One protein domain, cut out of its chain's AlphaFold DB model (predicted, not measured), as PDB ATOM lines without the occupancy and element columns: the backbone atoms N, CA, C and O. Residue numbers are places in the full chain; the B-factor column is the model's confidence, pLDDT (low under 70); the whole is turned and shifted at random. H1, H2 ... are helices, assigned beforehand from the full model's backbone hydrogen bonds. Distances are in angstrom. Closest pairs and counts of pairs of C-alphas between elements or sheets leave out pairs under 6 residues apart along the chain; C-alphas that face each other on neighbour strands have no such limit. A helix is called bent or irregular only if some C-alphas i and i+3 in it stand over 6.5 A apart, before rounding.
ATOM      1  N   ARG A 213      20.893 -29.990 -27.961       94.44
ATOM      2  CA  ARG A 213      20.142 -29.512 -29.137       94.44
ATOM      3  C   ARG A 213      20.945 -29.750 -30.412       94.44
ATOM      4  O   ARG A 213      20.430 -30.299 -31.387       94.44
ATOM      5  N   ALA A 214      22.238 -29.429 -30.379       90.62
ATOM      6  CA  ALA A 214      23.150 -29.658 -31.494       90.62
ATOM      7  C   ALA A 214      23.401 -31.155 -31.747       90.62
ATOM      8  O   ALA A 214      23.432 -31.604 -32.899       90.62
ATOM      9  N   ALA A 215      23.595 -31.936 -30.678       91.62
ATOM     10  CA  ALA A 215      23.886 -33.364 -30.770       91.62
ATOM     11  C   ALA A 215      22.692 -34.161 -31.322       91.62
ATOM     12  O   ALA A 215      22.847 -34.887 -32.311       91.62
ATOM     13  N   PHE A 216      21.491 -33.976 -30.759       93.94
ATOM     14  CA  PHE A 216      20.288 -34.683 -31.200       93.94
ATOM     15  C   PHE A 216      19.829 -34.257 -32.588       93.94
ATOM     16  O   PHE A 216      19.437 -35.121 -33.371       93.94
ATOM     17  N   LEU A 217      19.957 -32.975 -32.952       88.56
ATOM     18  CA  LEU A 217      19.675 -32.543 -34.322       88.56
ATOM     19  C   LEU A 217      20.588 -33.280 -35.299       88.56
ATOM     20  O   LEU A 217      20.150 -33.758 -36.347       88.56
ATOM     21  N   SER A 218      21.870 -33.405 -34.948       84.69
ATOM     22  CA  SER A 218      22.807 -34.127 -35.792       84.69
ATOM     23  C   SER A 218      22.488 -35.617 -35.891       84.69
ATOM     24  O   SER A 218      22.742 -36.173 -36.957       84.69
ATOM     25  N   LEU A 219      22.002 -36.259 -34.825       85.44
ATOM     26  CA  LEU A 219      21.590 -37.668 -34.837       85.44
ATOM     27  C   LEU A 219      20.332 -37.891 -35.678       85.44
ATOM     28  O   LEU A 219      20.255 -38.856 -36.443       85.44
ATOM     29  N   LEU A 220      19.373 -36.973 -35.568       84.38
ATOM     30  CA  LEU A 220      18.142 -36.992 -36.342       84.38
ATOM     31  C   LEU A 220      18.437 -36.855 -37.840       84.38
ATOM     32  O   LEU A 220      17.986 -37.671 -38.639       84.38
ATOM     33  N   LYS A 221      19.276 -35.884 -38.227       81.62
ATOM     34  CA  LYS A 221      19.653 -35.651 -39.633       81.62
ATOM     35  C   LYS A 221      20.388 -36.820 -40.281       81.62
ATOM     36  O   LYS A 221      20.318 -36.979 -41.494       81.62
ATOM     37  N   THR A 222      21.121 -37.620 -39.505       76.44
ATOM     38  CA  THR A 222      21.796 -38.814 -40.032       76.44
ATOM     39  C   THR A 222      20.878 -40.031 -40.110       76.44
ATOM     40  O   THR A 222      21.334 -41.079 -40.557       76.44
ATOM     41  N   GLY A 223      19.622 -39.924 -39.659       76.94
ATOM     42  CA  GLY A 223      18.676 -41.039 -39.604       76.94
ATOM     43  C   GLY A 223      19.081 -42.132 -38.613       76.94
ATOM     44  O   GLY A 223      18.638 -43.264 -38.748       76.94
ATOM     45  N   TRP A 224      19.949 -41.817 -37.641       71.94
ATOM     46  CA  TRP A 224      20.483 -42.809 -36.695       71.94
ATOM     47  C   TRP A 224      19.475 -43.220 -35.625       71.94
ATOM     48  O   TRP A 224      19.600 -44.296 -35.058       71.94
ATOM     49  N   VAL A 225      18.522 -42.341 -35.319       77.06
ATOM     50  CA  VAL A 225      17.636 -42.483 -34.153       77.06
ATOM     51  C   VAL A 225      16.161 -42.466 -34.542       77.06
ATOM     52  O   VAL A 225      15.361 -43.193 -33.973       77.06
ATOM     53  N   ALA A 226      15.777 -41.660 -35.529       77.88
ATOM     54  CA  ALA A 226      14.411 -41.596 -36.024       77.88
ATOM     55  C   ALA A 226      14.380 -40.962 -37.419       77.88
ATOM     56  O   ALA A 226      15.315 -40.261 -37.810       77.88
ATOM     57  N   LYS A 227      13.282 -41.178 -38.157       73.31
ATOM     58  CA  LYS A 227      13.019 -40.493 -39.437       73.31
ATOM     59  C   LYS A 227      12.609 -39.026 -39.243       73.31
ATOM     60  O   LYS A 227      12.892 -38.199 -40.101       73.31
ATOM     61  N   ASN A 228      11.925 -38.715 -38.142       76.88
ATOM     62  CA  ASN A 228      11.502 -37.368 -37.758       76.88
ATOM     63  C   ASN A 228      11.471 -37.233 -36.225       76.88
ATOM     64  O   ASN A 228      11.561 -38.234 -35.513       76.88
ATOM     65  N   HIS A 229      11.370 -35.999 -35.726       80.12
ATOM     66  CA  HIS A 229      11.337 -35.711 -34.288       80.12
ATOM     67  C   HIS A 229       9.942 -35.791 -33.665       80.12
ATOM     68  O   HIS A 229       9.829 -35.765 -32.446       80.12
ATOM     69  N   SER A 230       8.890 -35.887 -34.479       81.12
ATOM     70  CA  SER A 230       7.496 -35.872 -34.017       81.12
ATOM     71  C   SER A 230       7.016 -37.225 -33.477       81.12
ATOM     72  O   SER A 230       5.952 -37.303 -32.870       81.12
ATOM     73  N   GLY A 231       7.761 -38.309 -33.715       83.06
ATOM     74  CA  GLY A 231       7.390 -39.650 -33.264       83.06
ATOM     75  C   GLY A 231       7.738 -39.926 -31.789       83.06
ATOM     76  O   GLY A 231       8.785 -39.480 -31.312       83.06
ATOM     77  N   PRO A 232       6.948 -40.761 -31.080       84.88
ATOM     78  CA  PRO A 232       7.187 -41.090 -29.669       84.88
ATOM     79  C   PRO A 232       8.537 -41.783 -29.429       84.88
ATOM     80  O   PRO A 232       9.128 -41.637 -28.359       84.88
ATOM     81  N   GLY A 233       9.066 -42.493 -30.431       87.88
ATOM     82  CA  GLY A 233      10.390 -43.115 -30.360       87.88
ATOM     83  C   GLY A 233      11.527 -42.101 -30.197       87.88
ATOM     84  O   GLY A 233      12.440 -42.336 -29.409       87.88
ATOM     85  N   PHE A 234      11.452 -40.946 -30.872       91.00
ATOM     86  CA  PHE A 234      12.469 -39.902 -30.733       91.00
ATOM     87  C   PHE A 234      12.389 -39.227 -29.362       91.00
ATOM     88  O   PHE A 234      13.412 -39.072 -28.700       91.00
ATOM     89  N   THR A 235      11.179 -38.916 -28.890       93.31
ATOM     90  CA  THR A 235      10.950 -38.392 -27.535       93.31
ATOM     91  C   THR A 235      11.530 -39.317 -26.469       93.31
ATOM     92  O   THR A 235      12.298 -38.864 -25.620       93.31
ATOM     93  N   ARG A 236      11.237 -40.624 -26.552       91.88
ATOM     94  CA  ARG A 236      11.792 -41.634 -25.639       91.88
ATOM     95  C   ARG A 236      13.318 -41.689 -25.713       91.88
ATOM     96  O   ARG A 236      13.966 -41.794 -24.676       91.88
ATOM     97  N   TYR A 237      13.896 -41.601 -26.912       93.56
ATOM     98  CA  TYR A 237      15.348 -41.580 -27.091       93.56
ATOM     99  C   TYR A 237      15.990 -40.376 -26.398       93.56
ATOM    100  O   TYR A 237      16.927 -40.549 -25.623       93.56
ATOM    101  N   VAL A 238      15.478 -39.167 -26.646       96.00
ATOM    102  CA  VAL A 238      15.999 -37.930 -26.044       96.00
ATOM    103  C   VAL A 238      15.917 -38.001 -24.519       96.00
ATOM    104  O   VAL A 238      16.913 -37.744 -23.847       96.00
ATOM    105  N   GLU A 239      14.769 -38.406 -23.974       95.88
ATOM    106  CA  GLU A 239      14.562 -38.554 -22.529       95.88
ATOM    107  C   GLU A 239      15.540 -39.547 -21.897       95.88
ATOM    108  O   GLU A 239      16.246 -39.207 -20.949       95.88
ATOM    109  N   MET A 240      15.645 -40.751 -22.461       94.31
ATOM    110  CA  MET A 240      16.573 -41.775 -21.985       94.31
ATOM    111  C   MET A 240      18.023 -41.278 -22.009       94.31
ATOM    112  O   MET A 240      18.714 -41.369 -20.996       94.31
ATOM    113  N   ARG A 241      18.483 -40.706 -23.130       95.69
ATOM    114  CA  ARG A 241      19.868 -40.226 -23.261       95.69
ATOM    115  C   ARG A 241      20.167 -39.049 -22.349       95.69
ATOM    116  O   ARG A 241      21.272 -38.962 -21.824       95.69
ATOM    117  N   CYS A 242      19.207 -38.161 -22.127       97.50
ATOM    118  CA  CYS A 242      19.400 -37.043 -21.213       97.50
ATOM    119  C   CYS A 242      19.433 -37.462 -19.748       97.50
ATOM    120  O   CYS A 242      20.278 -36.950 -19.014       97.50
ATOM    121  N   ASN A 243      18.626 -38.446 -19.353       96.44
ATOM    122  CA  ASN A 243      18.708 -39.040 -18.019       96.44
ATOM    123  C   ASN A 243      20.040 -39.781 -17.805       96.44
ATOM    124  O   ASN A 243      20.665 -39.634 -16.755       96.44
ATOM    125  N   GLU A 244      20.516 -40.534 -18.804       95.44
ATOM    126  CA  GLU A 244      21.830 -41.193 -18.757       95.44
ATOM    127  C   GLU A 244      22.971 -40.179 -18.615       95.44
ATOM    128  O   GLU A 244      23.805 -40.331 -17.723       95.44
ATOM    129  N   MET A 245      22.987 -39.132 -19.449       96.06
ATOM    130  CA  MET A 245      23.984 -38.062 -19.369       96.06
ATOM    131  C   MET A 245      23.941 -37.352 -18.019       96.06
ATOM    132  O   MET A 245      24.987 -37.116 -17.429       96.06
ATOM    133  N   GLU A 246      22.752 -37.016 -17.511       97.19
ATOM    134  CA  GLU A 246      22.618 -36.366 -16.206       97.19
ATOM    135  C   GLU A 246      23.227 -37.227 -15.096       97.19
ATOM    136  O   GLU A 246      24.048 -36.737 -14.317       97.19
ATOM    137  N   ARG A 247      22.853 -38.510 -15.039       96.38
ATOM    138  CA  ARG A 247      23.390 -39.465 -14.066       96.38
ATOM    139  C   ARG A 247      24.911 -39.562 -14.180       96.38
ATOM    140  O   ARG A 247      25.604 -39.325 -13.195       96.38
ATOM    141  N   ASN A 248      25.422 -39.815 -15.386       96.38
ATOM    142  CA  ASN A 248      26.857 -39.951 -15.635       96.38
ATOM    143  C   ASN A 248      27.619 -38.683 -15.226       96.38
ATOM    144  O   ASN A 248      28.639 -38.779 -14.553       96.38
ATOM    145  N   MET A 249      27.105 -37.492 -15.555       95.38
ATOM    146  CA  MET A 249      27.700 -36.214 -15.151       95.38
ATOM    147  C   MET A 249      27.782 -36.057 -13.633       95.38
ATOM    148  O   MET A 249      28.795 -35.576 -13.130       95.38
ATOM    149  N   ARG A 250      26.732 -36.446 -12.900       95.44
ATOM    150  CA  ARG A 250      26.733 -36.401 -11.430       95.44
ATOM    151  C   ARG A 250      27.748 -37.377 -10.848       95.44
ATOM    152  O   ARG A 250      28.513 -36.989  -9.971       95.44
ATOM    153  N   ASP A 251      27.781 -38.598 -11.369       93.12
ATOM    154  CA  ASP A 251      28.639 -39.665 -10.860       93.12
ATOM    155  C   ASP A 251      30.126 -39.379 -11.082       93.12
ATOM    156  O   ASP A 251      30.952 -39.709 -10.229       93.12
ATOM    157  N   VAL A 252      30.485 -38.740 -12.203       92.44
ATOM    158  CA  VAL A 252      31.890 -38.446 -12.519       92.44
ATOM    159  C   VAL A 252      32.399 -37.121 -11.960       92.44
ATOM    160  O   VAL A 252      33.610 -36.904 -11.965       92.44
ATOM    161  N   LYS A 253      31.515 -36.243 -11.471       90.50
ATOM    162  CA  LYS A 253      31.862 -34.874 -11.055       90.50
ATOM    163  C   LYS A 253      32.983 -34.821 -10.012       90.50
ATOM    164  O   LYS A 253      33.873 -33.984 -10.113       90.50
ATOM    165  N   GLU A 254      32.947 -35.724  -9.037       88.12
ATOM    166  CA  GLU A 254      33.889 -35.744  -7.908       88.12
ATOM    167  C   GLU A 254      35.091 -36.680  -8.149       88.12
ATOM    168  O   GLU A 254      35.969 -36.841  -7.294       88.12
ATOM    169  N   LEU A 255      35.156 -37.331  -9.317       91.50
ATOM    170  CA  LEU A 255      36.219 -38.278  -9.634       91.50
ATOM    171  C   LEU A 255      37.477 -37.542 -10.106       91.50
ATOM    172  O   LEU A 255      37.558 -37.066 -11.234       91.50
ATOM    173  N   LYS A 256      38.523 -37.540  -9.272       92.44
ATOM    174  CA  LYS A 256      39.813 -36.865  -9.548       92.44
ATOM    175  C   LYS A 256      40.510 -37.319 -10.837       92.44
ATOM    176  O   LYS A 256      41.369 -36.620 -11.366       92.44
ATOM    177  N   CYS A 298      34.048 -14.890 -30.244       38.12
ATOM    178  CA  CYS A 298      33.148 -15.032 -31.396       38.12
ATOM    179  C   CYS A 298      32.446 -13.724 -31.795       38.12
ATOM    180  O   CYS A 298      31.671 -13.181 -31.007       38.12
ATOM    181  N   TYR A 299      32.672 -13.284 -33.034       29.67
ATOM    182  CA  TYR A 299      31.907 -12.232 -33.696       29.67
ATOM    183  C   TYR A 299      30.761 -12.834 -34.529       29.67
ATOM    184  O   TYR A 299      30.832 -13.971 -34.999       29.67
ATOM    185  N   VAL A 300      29.690 -12.054 -34.666       29.64
ATOM    186  CA  VAL A 300      28.436 -12.343 -35.373       29.64
ATOM    187  C   VAL A 300      28.298 -11.314 -36.496       29.64
ATOM    188  O   VAL A 300      28.474 -10.129 -36.211       29.64
ATOM    189  N   PRO A 301      27.962 -11.698 -37.741       24.98
ATOM    190  CA  PRO A 301      27.752 -10.729 -38.811       24.98
ATOM    191  C   PRO A 301      26.576  -9.796 -38.505       24.98
ATOM    192  O   PRO A 301      25.531 -10.236 -38.023       24.98
ATOM    193  N   LYS A 302      26.745  -8.508 -38.827       22.70
ATOM    194  CA  LYS A 302      25.661  -7.522 -38.833       22.70
ATOM    195  C   LYS A 302      24.552  -7.989 -39.779       22.70
ATOM    196  O   LYS A 302      24.830  -8.526 -40.847       22.70
ATOM    197  N   SER A 303      23.318  -7.775 -39.335       30.86
ATOM    198  CA  SER A 303      22.066  -7.985 -40.059       30.86
ATOM    199  C   SER A 303      22.175  -7.697 -41.557       30.86
ATOM    200  O   SER A 303      22.649  -6.626 -41.927       30.86
ATOM    201  N   GLU A 389      42.698 -13.074 -39.459       39.62
ATOM    202  CA  GLU A 389      42.333 -13.975 -38.355       39.62
ATOM    203  C   GLU A 389      40.817 -13.923 -38.046       39.62
ATOM    204  O   GLU A 389      40.215 -14.931 -37.670       39.62
ATOM    205  N   ILE A 390      40.191 -12.785 -38.365       37.31
ATOM    206  CA  ILE A 390      38.762 -12.473 -38.239       37.31
ATOM    207  C   ILE A 390      37.890 -13.388 -39.128       37.31
ATOM    208  O   ILE A 390      36.888 -13.936 -38.664       37.31
ATOM    209  N   ASP A 391      38.284 -13.655 -40.377       38.03
ATOM    210  CA  ASP A 391      37.483 -14.481 -41.300       38.03
ATOM    211  C   ASP A 391      37.416 -15.956 -40.868       38.03
ATOM    212  O   ASP A 391      36.380 -16.622 -40.972       38.03
ATOM    213  N   ARG A 392      38.516 -16.477 -40.312       42.88
ATOM    214  CA  ARG A 392      38.590 -17.851 -39.773       42.88
ATOM    215  C   ARG A 392      37.701 -18.019 -38.543       42.88
ATOM    216  O   ARG A 392      37.169 -19.106 -38.299       42.88
ATOM    217  N   GLN A 393      37.562 -16.958 -37.759       47.19
ATOM    218  CA  GLN A 393      36.774 -16.923 -36.537       47.19
ATOM    219  C   GLN A 393      35.270 -16.961 -36.838       47.19
ATOM    220  O   GLN A 393      34.553 -17.786 -36.262       47.19
ATOM    221  N   ASN A 394      34.817 -16.159 -37.808       44.72
ATOM    222  CA  ASN A 394      33.426 -16.121 -38.272       44.72
ATOM    223  C   ASN A 394      32.925 -17.516 -38.688       44.72
ATOM    224  O   ASN A 394      31.824 -17.938 -38.329       44.72
ATOM    225  N   TYR A 395      33.780 -18.296 -39.353       48.56
ATOM    226  CA  TYR A 395      33.456 -19.650 -39.797       48.56
ATOM    227  C   TYR A 395      33.297 -20.670 -38.653       48.56
ATOM    228  O   TYR A 395      32.379 -21.497 -38.666       48.56
ATOM    229  N   ARG A 396      34.173 -20.623 -37.639       50.69
ATOM    230  CA  ARG A 396      34.107 -21.531 -36.474       50.69
ATOM    231  C   ARG A 396      32.822 -21.312 -35.676       50.69
ATOM    232  O   ARG A 396      32.149 -22.277 -35.315       50.69
ATOM    233  N   CYS A 397      32.462 -20.052 -35.443       53.91
ATOM    234  CA  CYS A 397      31.266 -19.691 -34.684       53.91
ATOM    235  C   CYS A 397      29.979 -19.964 -35.486       53.91
ATOM    236  O   CYS A 397      28.984 -20.399 -34.898       53.91
ATOM    237  N   TYR A 398      30.017 -19.830 -36.819       56.16
ATOM    238  CA  TYR A 398      28.936 -20.277 -37.703       56.16
ATOM    239  C   TYR A 398      28.687 -21.786 -37.581       56.16
ATOM    240  O   TYR A 398      27.567 -22.209 -37.308       56.16
ATOM    241  N   ALA A 399      29.729 -22.617 -37.699       60.09
ATOM    242  CA  ALA A 399      29.581 -24.070 -37.593       60.09
ATOM    243  C   ALA A 399      29.061 -24.519 -36.213       60.09
ATOM    244  O   ALA A 399      28.283 -25.474 -36.132       60.09
ATOM    245  N   LEU A 400      29.459 -23.823 -35.140       68.44
ATOM    246  CA  LEU A 400      29.020 -24.115 -33.775       68.44
ATOM    247  C   LEU A 400      27.535 -23.806 -33.558       68.44
ATOM    248  O   LEU A 400      26.825 -24.611 -32.958       68.44
ATOM    249  N   ASN A 401      27.069 -22.662 -34.064       69.19
ATOM    250  CA  ASN A 401      25.695 -22.197 -33.875       69.19
ATOM    251  C   ASN A 401      24.748 -22.577 -35.016       69.19
ATOM    252  O   ASN A 401      23.561 -22.285 -34.932       69.19
ATOM    253  N   LYS A 402      25.233 -23.272 -36.053       72.00
ATOM    254  CA  LYS A 402      24.438 -23.688 -37.215       72.00
ATOM    255  C   LYS A 402      23.120 -24.369 -36.834       72.00
ATOM    256  O   LYS A 402      22.106 -24.140 -37.483       72.00
ATOM    257  N   TRP A 403      23.115 -25.160 -35.760       81.31
ATOM    258  CA  TRP A 403      21.905 -25.833 -35.285       81.31
ATOM    259  C   TRP A 403      20.781 -24.856 -34.918       81.31
ATOM    260  O   TRP A 403      19.627 -25.204 -35.121       81.31
ATOM    261  N   ARG A 404      21.083 -23.638 -34.446       81.25
ATOM    262  CA  ARG A 404      20.065 -22.664 -34.022       81.25
ATOM    263  C   ARG A 404      19.135 -22.229 -35.156       81.25
ATOM    264  O   ARG A 404      17.975 -21.929 -34.911       81.25
ATOM    265  N   TYR A 405      19.638 -22.240 -36.389       73.31
ATOM    266  CA  TYR A 405      18.914 -21.813 -37.591       73.31
ATOM    267  C   TYR A 405      18.227 -22.964 -38.332       73.31
ATOM    268  O   TYR A 405      17.428 -22.742 -39.235       73.31
ATOM    269  N   GLU A 406      18.566 -24.206 -37.990       71.50
ATOM    270  CA  GLU A 406      18.102 -25.402 -38.699       71.50
ATOM    271  C   GLU A 406      16.986 -26.151 -37.956       71.50
ATOM    272  O   GLU A 406      16.457 -27.142 -38.467       71.50
ATOM    273  N   VAL A 407      16.671 -25.726 -36.735       74.19
ATOM    274  CA  VAL A 407      15.756 -26.397 -35.804       74.19
ATOM    275  C   VAL A 407      14.391 -25.731 -35.797       74.19
ATOM    276  O   VAL A 407      14.268 -24.510 -35.848       74.19
ATOM    277  N   LYS A 408      13.345 -26.550 -35.698       82.44
ATOM    278  CA  LYS A 408      11.988 -26.074 -35.421       82.44
ATOM    279  C   LYS A 408      11.811 -25.848 -33.913       82.44
ATOM    280  O   LYS A 408      12.502 -26.480 -33.117       82.44
ATOM    281  N   SER A 409      10.881 -24.969 -33.529       83.25
ATOM    282  CA  SER A 409      10.616 -24.654 -32.112       83.25
ATOM    283  C   SER A 409      10.213 -25.894 -31.314       83.25
ATOM    284  O   SER A 409      10.775 -26.146 -30.261       83.25
ATOM    285  N   ASP A 410       9.331 -26.727 -31.867       88.56
ATOM    286  CA  ASP A 410       8.849 -27.960 -31.233       88.56
ATOM    287  C   ASP A 410       9.978 -28.961 -30.923       88.56
ATOM    288  O   ASP A 410       9.977 -29.613 -29.880       88.56
ATOM    289  N   PHE A 411      10.984 -29.056 -31.797       91.69
ATOM    290  CA  PHE A 411      12.200 -29.826 -31.533       91.69
ATOM    291  C   PHE A 411      12.984 -29.259 -30.342       91.69
ATOM    292  O   PHE A 411      13.488 -30.019 -29.513       91.69
ATOM    293  N   ILE A 412      13.109 -27.933 -30.267       93.31
ATOM    294  CA  ILE A 412      13.838 -27.258 -29.193       93.31
ATOM    295  C   ILE A 412      13.125 -27.446 -27.866       93.31
ATOM    296  O   ILE A 412      13.771 -27.856 -26.905       93.31
ATOM    297  N   ASP A 413      11.813 -27.249 -27.836       93.44
ATOM    298  CA  ASP A 413      10.994 -27.423 -26.640       93.44
ATOM    299  C   ASP A 413      11.088 -28.860 -26.116       93.44
ATOM    300  O   ASP A 413      11.298 -29.078 -24.921       93.44
ATOM    301  N   LEU A 414      11.042 -29.852 -27.014       95.06
ATOM    302  CA  LEU A 414      11.233 -31.258 -26.665       95.06
ATOM    303  C   LEU A 414      12.603 -31.509 -26.018       95.06
ATOM    304  O   LEU A 414      12.676 -32.103 -24.940       95.06
ATOM    305  N   VAL A 415      13.691 -31.087 -26.670       96.56
ATOM    306  CA  VAL A 415      15.048 -31.329 -26.161       96.56
ATOM    307  C   VAL A 415      15.284 -30.567 -24.858       96.56
ATOM    308  O   VAL A 415      15.783 -31.146 -23.902       96.56
ATOM    309  N   GLU A 416      14.905 -29.294 -24.774       96.94
ATOM    310  CA  GLU A 416      15.103 -28.481 -23.571       96.94
ATOM    311  C   GLU A 416      14.254 -28.959 -22.389       96.94
ATOM    312  O   GLU A 416      14.723 -28.904 -21.250       96.94
ATOM    313  N   SER A 417      13.041 -29.462 -22.642       96.75
ATOM    314  CA  SER A 417      12.188 -30.071 -21.617       96.75
ATOM    315  C   SER A 417      12.801 -31.368 -21.086       96.75
ATOM    316  O   SER A 417      12.978 -31.525 -19.879       96.75
ATOM    317  N   LYS A 418      13.190 -32.288 -21.975       97.81
ATOM    318  CA  LYS A 418      13.717 -33.603 -21.578       97.81
ATOM    319  C   LYS A 418      15.149 -33.558 -21.050       97.81
ATOM    320  O   LYS A 418      15.537 -34.429 -20.278       97.81
ATOM    321  N   CYS A 419      15.927 -32.551 -21.432       98.12
ATOM    322  CA  CYS A 419      17.340 -32.432 -21.079       98.12
ATOM    323  C   CYS A 419      17.635 -31.317 -20.082       98.12
ATOM    324  O   CYS A 419      18.804 -31.025 -19.850       98.12
ATOM    325  N   GLU A 420      16.617 -30.712 -19.468       97.12
ATOM    326  CA  GLU A 420      16.756 -29.573 -18.555       97.12
ATOM    327  C   GLU A 420      17.856 -29.761 -17.506       97.12
ATOM    328  O   GLU A 420      18.730 -28.906 -17.350       97.12
ATOM    329  N   LYS A 421      17.838 -30.895 -16.802       97.00
ATOM    330  CA  LYS A 421      18.780 -31.166 -15.714       97.00
ATOM    331  C   LYS A 421      20.210 -31.341 -16.231       97.00
ATOM    332  O   LYS A 421      21.126 -30.712 -15.703       97.00
ATOM    333  N   MET A 422      20.394 -32.126 -17.295       95.81
ATOM    334  CA  MET A 422      21.683 -32.286 -17.981       95.81
ATOM    335  C   MET A 422      22.205 -30.936 -18.487       95.81
ATOM    336  O   MET A 422      23.367 -30.603 -18.262       95.81
ATOM    337  N   MET A 423      21.346 -30.122 -19.108       97.00
ATOM    338  CA  MET A 423      21.711 -28.796 -19.601       97.00
ATOM    339  C   MET A 423      22.176 -27.888 -18.465       97.00
ATOM    340  O   MET A 423      23.213 -27.237 -18.587       97.00
ATOM    341  N   GLY A 424      21.459 -27.900 -17.339       95.50
ATOM    342  CA  GLY A 424      21.834 -27.177 -16.130       95.50
ATOM    343  C   GLY A 424      23.215 -27.576 -15.607       95.50
ATOM    344  O   GLY A 424      24.029 -26.691 -15.332       95.50
ATOM    345  N   LEU A 425      23.497 -28.883 -15.534       94.88
ATOM    346  CA  LEU A 425      24.806 -29.417 -15.134       94.88
ATOM    347  C   LEU A 425      25.910 -29.068 -16.140       94.88
ATOM    348  O   LEU A 425      27.016 -28.752 -15.725       94.88
ATOM    349  N   GLY A 426      25.617 -29.092 -17.443       93.88
ATOM    350  CA  GLY A 426      26.550 -28.768 -18.533       93.88
ATOM    351  C   GLY A 426      26.774 -27.274 -18.768       93.88
ATOM    352  O   GLY A 426      27.525 -26.883 -19.662       93.88
ATOM    353  N   GLY A 427      26.103 -26.419 -17.994       94.69
ATOM    354  CA  GLY A 427      26.168 -24.974 -18.167       94.69
ATOM    355  C   GLY A 427      25.552 -24.488 -19.482       94.69
ATOM    356  O   GLY A 427      25.980 -23.457 -19.994       94.69
ATOM    357  N   TYR A 428      24.564 -25.194 -20.033       94.88
ATOM    358  CA  TYR A 428      23.798 -24.761 -21.203       94.88
ATOM    359  C   TYR A 428      22.542 -23.999 -20.767       94.88
ATOM    360  O   TYR A 428      21.858 -24.385 -19.819       94.88
ATOM    361  N   LEU A 429      22.232 -22.907 -21.463       93.06
ATOM    362  CA  LEU A 429      21.044 -22.090 -21.216       93.06
ATOM    363  C   LEU A 429      19.949 -22.435 -22.227       93.06
ATOM    364  O   LEU A 429      20.218 -22.618 -23.422       93.06
ATOM    365  N   LYS A 430      18.709 -22.499 -21.738       93.06
ATOM    366  CA  LYS A 430      17.512 -22.690 -22.558       93.06
ATOM    367  C   LYS A 430      17.246 -21.453 -23.417       93.06
ATOM    368  O   LYS A 430      17.470 -20.323 -22.985       93.06
ATOM    369  N   SER A 431      16.778 -21.686 -24.634       89.12
ATOM    370  CA  SER A 431      16.170 -20.658 -25.483       89.12
ATOM    371  C   SER A 431      14.652 -20.585 -25.312       89.12
ATOM    372  O   SER A 431      14.069 -19.583 -25.706       89.12
ATOM    373  N   ASN A 432      14.030 -21.607 -24.710       86.88
ATOM    374  CA  ASN A 432      12.581 -21.762 -24.565       86.88
ATOM    375  C   ASN A 432      11.843 -21.665 -25.910       86.88
ATOM    376  O   ASN A 432      10.820 -20.991 -26.005       86.88
ATOM    377  N   GLY A 433      12.434 -22.221 -26.972       79.62
ATOM    378  CA  GLY A 433      11.874 -22.155 -28.325       79.62
ATOM    379  C   GLY A 433      11.832 -20.751 -28.950       79.62
ATOM    380  O   GLY A 433      11.390 -20.609 -30.091       79.62
ATOM    381  N   ASP A 434      12.308 -19.706 -28.260       84.62
ATOM    382  CA  ASP A 434      12.215 -18.331 -28.747       84.62
ATOM    383  C   ASP A 434      13.062 -18.136 -30.011       84.62
ATOM    384  O   ASP A 434      14.297 -18.149 -29.983       84.62
ATOM    385  N   LYS A 435      12.378 -17.925 -31.139       77.50
ATOM    386  CA  LYS A 435      13.014 -17.750 -32.448       77.50
ATOM    387  C   LYS A 435      13.983 -16.576 -32.449       77.50
ATOM    388  O   LYS A 435      15.051 -16.694 -33.038       77.50
ATOM    389  N   ASN A 436      13.659 -15.479 -31.765       73.38
ATOM    390  CA  ASN A 436      14.539 -14.313 -31.711       73.38
ATOM    391  C   ASN A 436      15.850 -14.655 -30.992       73.38
ATOM    392  O   ASN A 436      16.930 -14.388 -31.509       73.38
ATOM    393  N   THR A 437      15.764 -15.349 -29.856       78.00
ATOM    394  CA  THR A 437      16.918 -15.872 -29.111       78.00
ATOM    395  C   THR A 437      17.747 -16.874 -29.914       78.00
ATOM    396  O   THR A 437      18.973 -16.883 -29.803       78.00
ATOM    397  N   LEU A 438      17.108 -17.746 -30.695       73.62
ATOM    398  CA  LEU A 438      17.811 -18.722 -31.531       73.62
ATOM    399  C   LEU A 438      18.546 -18.041 -32.694       73.62
ATOM    400  O   LEU A 438      19.708 -18.361 -32.950       73.62
ATOM    401  N   LEU A 439      17.900 -17.087 -33.365       70.00
ATOM    402  CA  LEU A 439      18.483 -16.355 -34.490       70.00
ATOM    403  C   LEU A 439      19.595 -15.391 -34.049       70.00
ATOM    404  O   LEU A 439      20.563 -15.186 -34.789       70.00
ATOM    405  N   ASP A 440      19.494 -14.853 -32.834       65.62
ATOM    406  CA  ASP A 440      20.513 -14.010 -32.222       65.62
ATOM    407  C   ASP A 440      21.683 -14.842 -31.668       65.62
ATOM    408  O   ASP A 440      21.709 -15.313 -30.528       65.62
ATOM    409  N   VAL A 441      22.720 -15.003 -32.484       65.19
ATOM    410  CA  VAL A 441      23.971 -15.668 -32.084       65.19
ATOM    411  C   VAL A 441      24.855 -14.836 -31.158       65.19
ATOM    412  O   VAL A 441      25.805 -15.390 -30.601       65.19
ATOM    413  N   THR A 442      24.556 -13.548 -30.942       63.19
ATOM    414  CA  THR A 442      25.243 -12.758 -29.906       63.19
ATOM    415  C   THR A 442      24.786 -13.201 -28.518       63.19
ATOM    416  O   THR A 442      25.572 -13.205 -27.563       63.19
ATOM    417  N   LYS A 443      23.545 -13.695 -28.418       69.56
ATOM    418  CA  LYS A 443      23.010 -14.304 -27.208       69.56
ATOM    419  C   LYS A 443      23.706 -15.633 -26.930       69.56
ATOM    420  O   LYS A 443      23.530 -16.655 -27.609       69.56
ATOM    421  N   LYS A 444      24.528 -15.631 -25.881       79.31
ATOM    422  CA  LYS A 444      25.217 -16.830 -25.397       79.31
ATOM    423  C   LYS A 444      24.201 -17.771 -24.760       79.31
ATOM    424  O   LYS A 444      23.521 -17.400 -23.812       79.31
ATOM    425  N   LEU A 445      24.151 -19.009 -25.250       82.06
ATOM    426  CA  LEU A 445      23.350 -20.088 -24.656       82.06
ATOM    427  C   LEU A 445      24.209 -21.039 -23.814       82.06
ATOM    428  O   LEU A 445      23.900 -22.217 -23.660       82.06
ATOM    429  N   ILE A 446      25.325 -20.519 -23.309       85.75
ATOM    430  CA  ILE A 446      26.350 -21.252 -22.577       85.75
ATOM    431  C   ILE A 446      26.843 -20.334 -21.461       85.75
ATOM    432  O   ILE A 446      27.161 -19.167 -21.712       85.75
ATOM    433  N   LYS A 447      26.911 -20.852 -20.235       84.06
ATOM    434  CA  LYS A 447      27.464 -20.140 -19.084       84.06
ATOM    435  C   LYS A 447      28.976 -19.929 -19.274       84.06
ATOM    436  O   LYS A 447      29.658 -20.856 -19.727       84.06
ATOM    437  N   PRO A 448      29.495 -18.724 -18.963       67.88
ATOM    438  CA  PRO A 448      30.905 -18.392 -19.156       67.88
ATOM    439  C   PRO A 448      31.839 -19.234 -18.281       67.88
ATOM    440  O   PRO A 448      32.931 -19.567 -18.751       67.88
ATOM    441  N   ASP A 449      31.367 -19.614 -17.091       62.09
ATOM    442  CA  ASP A 449      32.075 -20.441 -16.120       62.09
ATOM    443  C   ASP A 449      31.367 -21.797 -16.012       62.09
ATOM    444  O   ASP A 449      30.196 -21.880 -15.627       62.09
ATOM    445  N   PHE A 450      32.074 -22.836 -16.448       62.66
ATOM    446  CA  PHE A 450      31.715 -24.244 -16.345       62.66
ATOM    447  C   PHE A 450      32.872 -24.984 -15.696       62.66
ATOM    448  O   PHE A 450      34.026 -24.691 -16.097       62.66
TER     449      PHE A 450
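This is residues 213 to 256, 298 to 303 and 389 to 450 of the 450 residues of the protein "Sulfotransfer_1 domain-containing protein" of Clytia hemisphaerica (UniProt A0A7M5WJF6). The long straight helix H2 covers one end of the model, with the short helices H4 and H5 packed one after the other along its inner side and H1 beside H4. The kinked helix H3 makes the opposite end, reaching H1 and H6 with residues 403 to 405, and from H6 the last residues, 440 to 450, run back toward the H5 side. The printed part has 112 residues with six named helices, in the order H1 to H6, and no named strand; the class is all helix. It is compact, with a radius of gyration of the C-alphas of 15.2 A and spans of 40 by 39 by 24 A.

H1, residues 213 to 221, begins at C-alpha 213 (20.142, -29.512, -29.137) and is 12.2 A long from first to last C-alpha. H2, residues 232 to 252, measures 30.2 A and ends at C-alpha 252 (31.890, -38.446, -12.519). H3, residues 389 to 406, measures 26.8 A; it is irregular, with C-alphas 400 and 403 7.5 A apart, and has a kink of 50 degrees near residue 400. H4, residues 409 to 418, measures 14.2 A, H5, residues 420 to 425, 8.7 A, and H6, residues 435 to 439, 6.0 A. H6 ends at C-alpha 439 (18.483, -16.355, -34.490).

H1 is close to H2 but not clearly touching, the closest C-alphas being those of Phe 216 and Val 238, 7.5 A apart. H1 only just touches H4, with 3 pairs of C-alphas within 8 A; the closest are those of Arg 213 and Val 415, 6.2 A apart. H1 also only just touches H3, again with 3 pairs, through residue 403 of H3 alone; the closest C-alphas, Ala 214 and Trp 403, are 5.5 A apart. H2 touches H4 with residues 235 to 242 alone, at a steep tilt of 43 degrees, the same way; the closest C-alphas, Glu 239 and Lys 418, are 5.1 A apart. H2 touches H5 with residues 242 to 249 alone, at a shallow tilt of 24 degrees, the same way; the closest C-alphas, Glu 246 and Met 422, are 4.5 A apart. H3 touches H6 with residues 404 to 405 alone, and the closest C-alphas, Arg 404 and Leu 438, are 5.2 A apart. H2 and H3 are apart. Every O i to N i+4 pair is within hydrogen-bond range in H1, H2, H4, H5 and H6; in H3, 10 of 14 are.

The two C-alphas farthest apart, those of Lys 256 and Ser 303, are 45.6 A apart. Residues 257 to 297 are not printed, with 31.6 A between C-alphas 256 and 298, and neither are residues 304 to 388, with 21.2 A between C-alphas 303 and 389. Of the links that are printed whole, none is long. The mean pLDDT of the printed part is 79.1, and residues 298 to 303, 389 to 401, 440 to 443 and 448 to 450 are under 70.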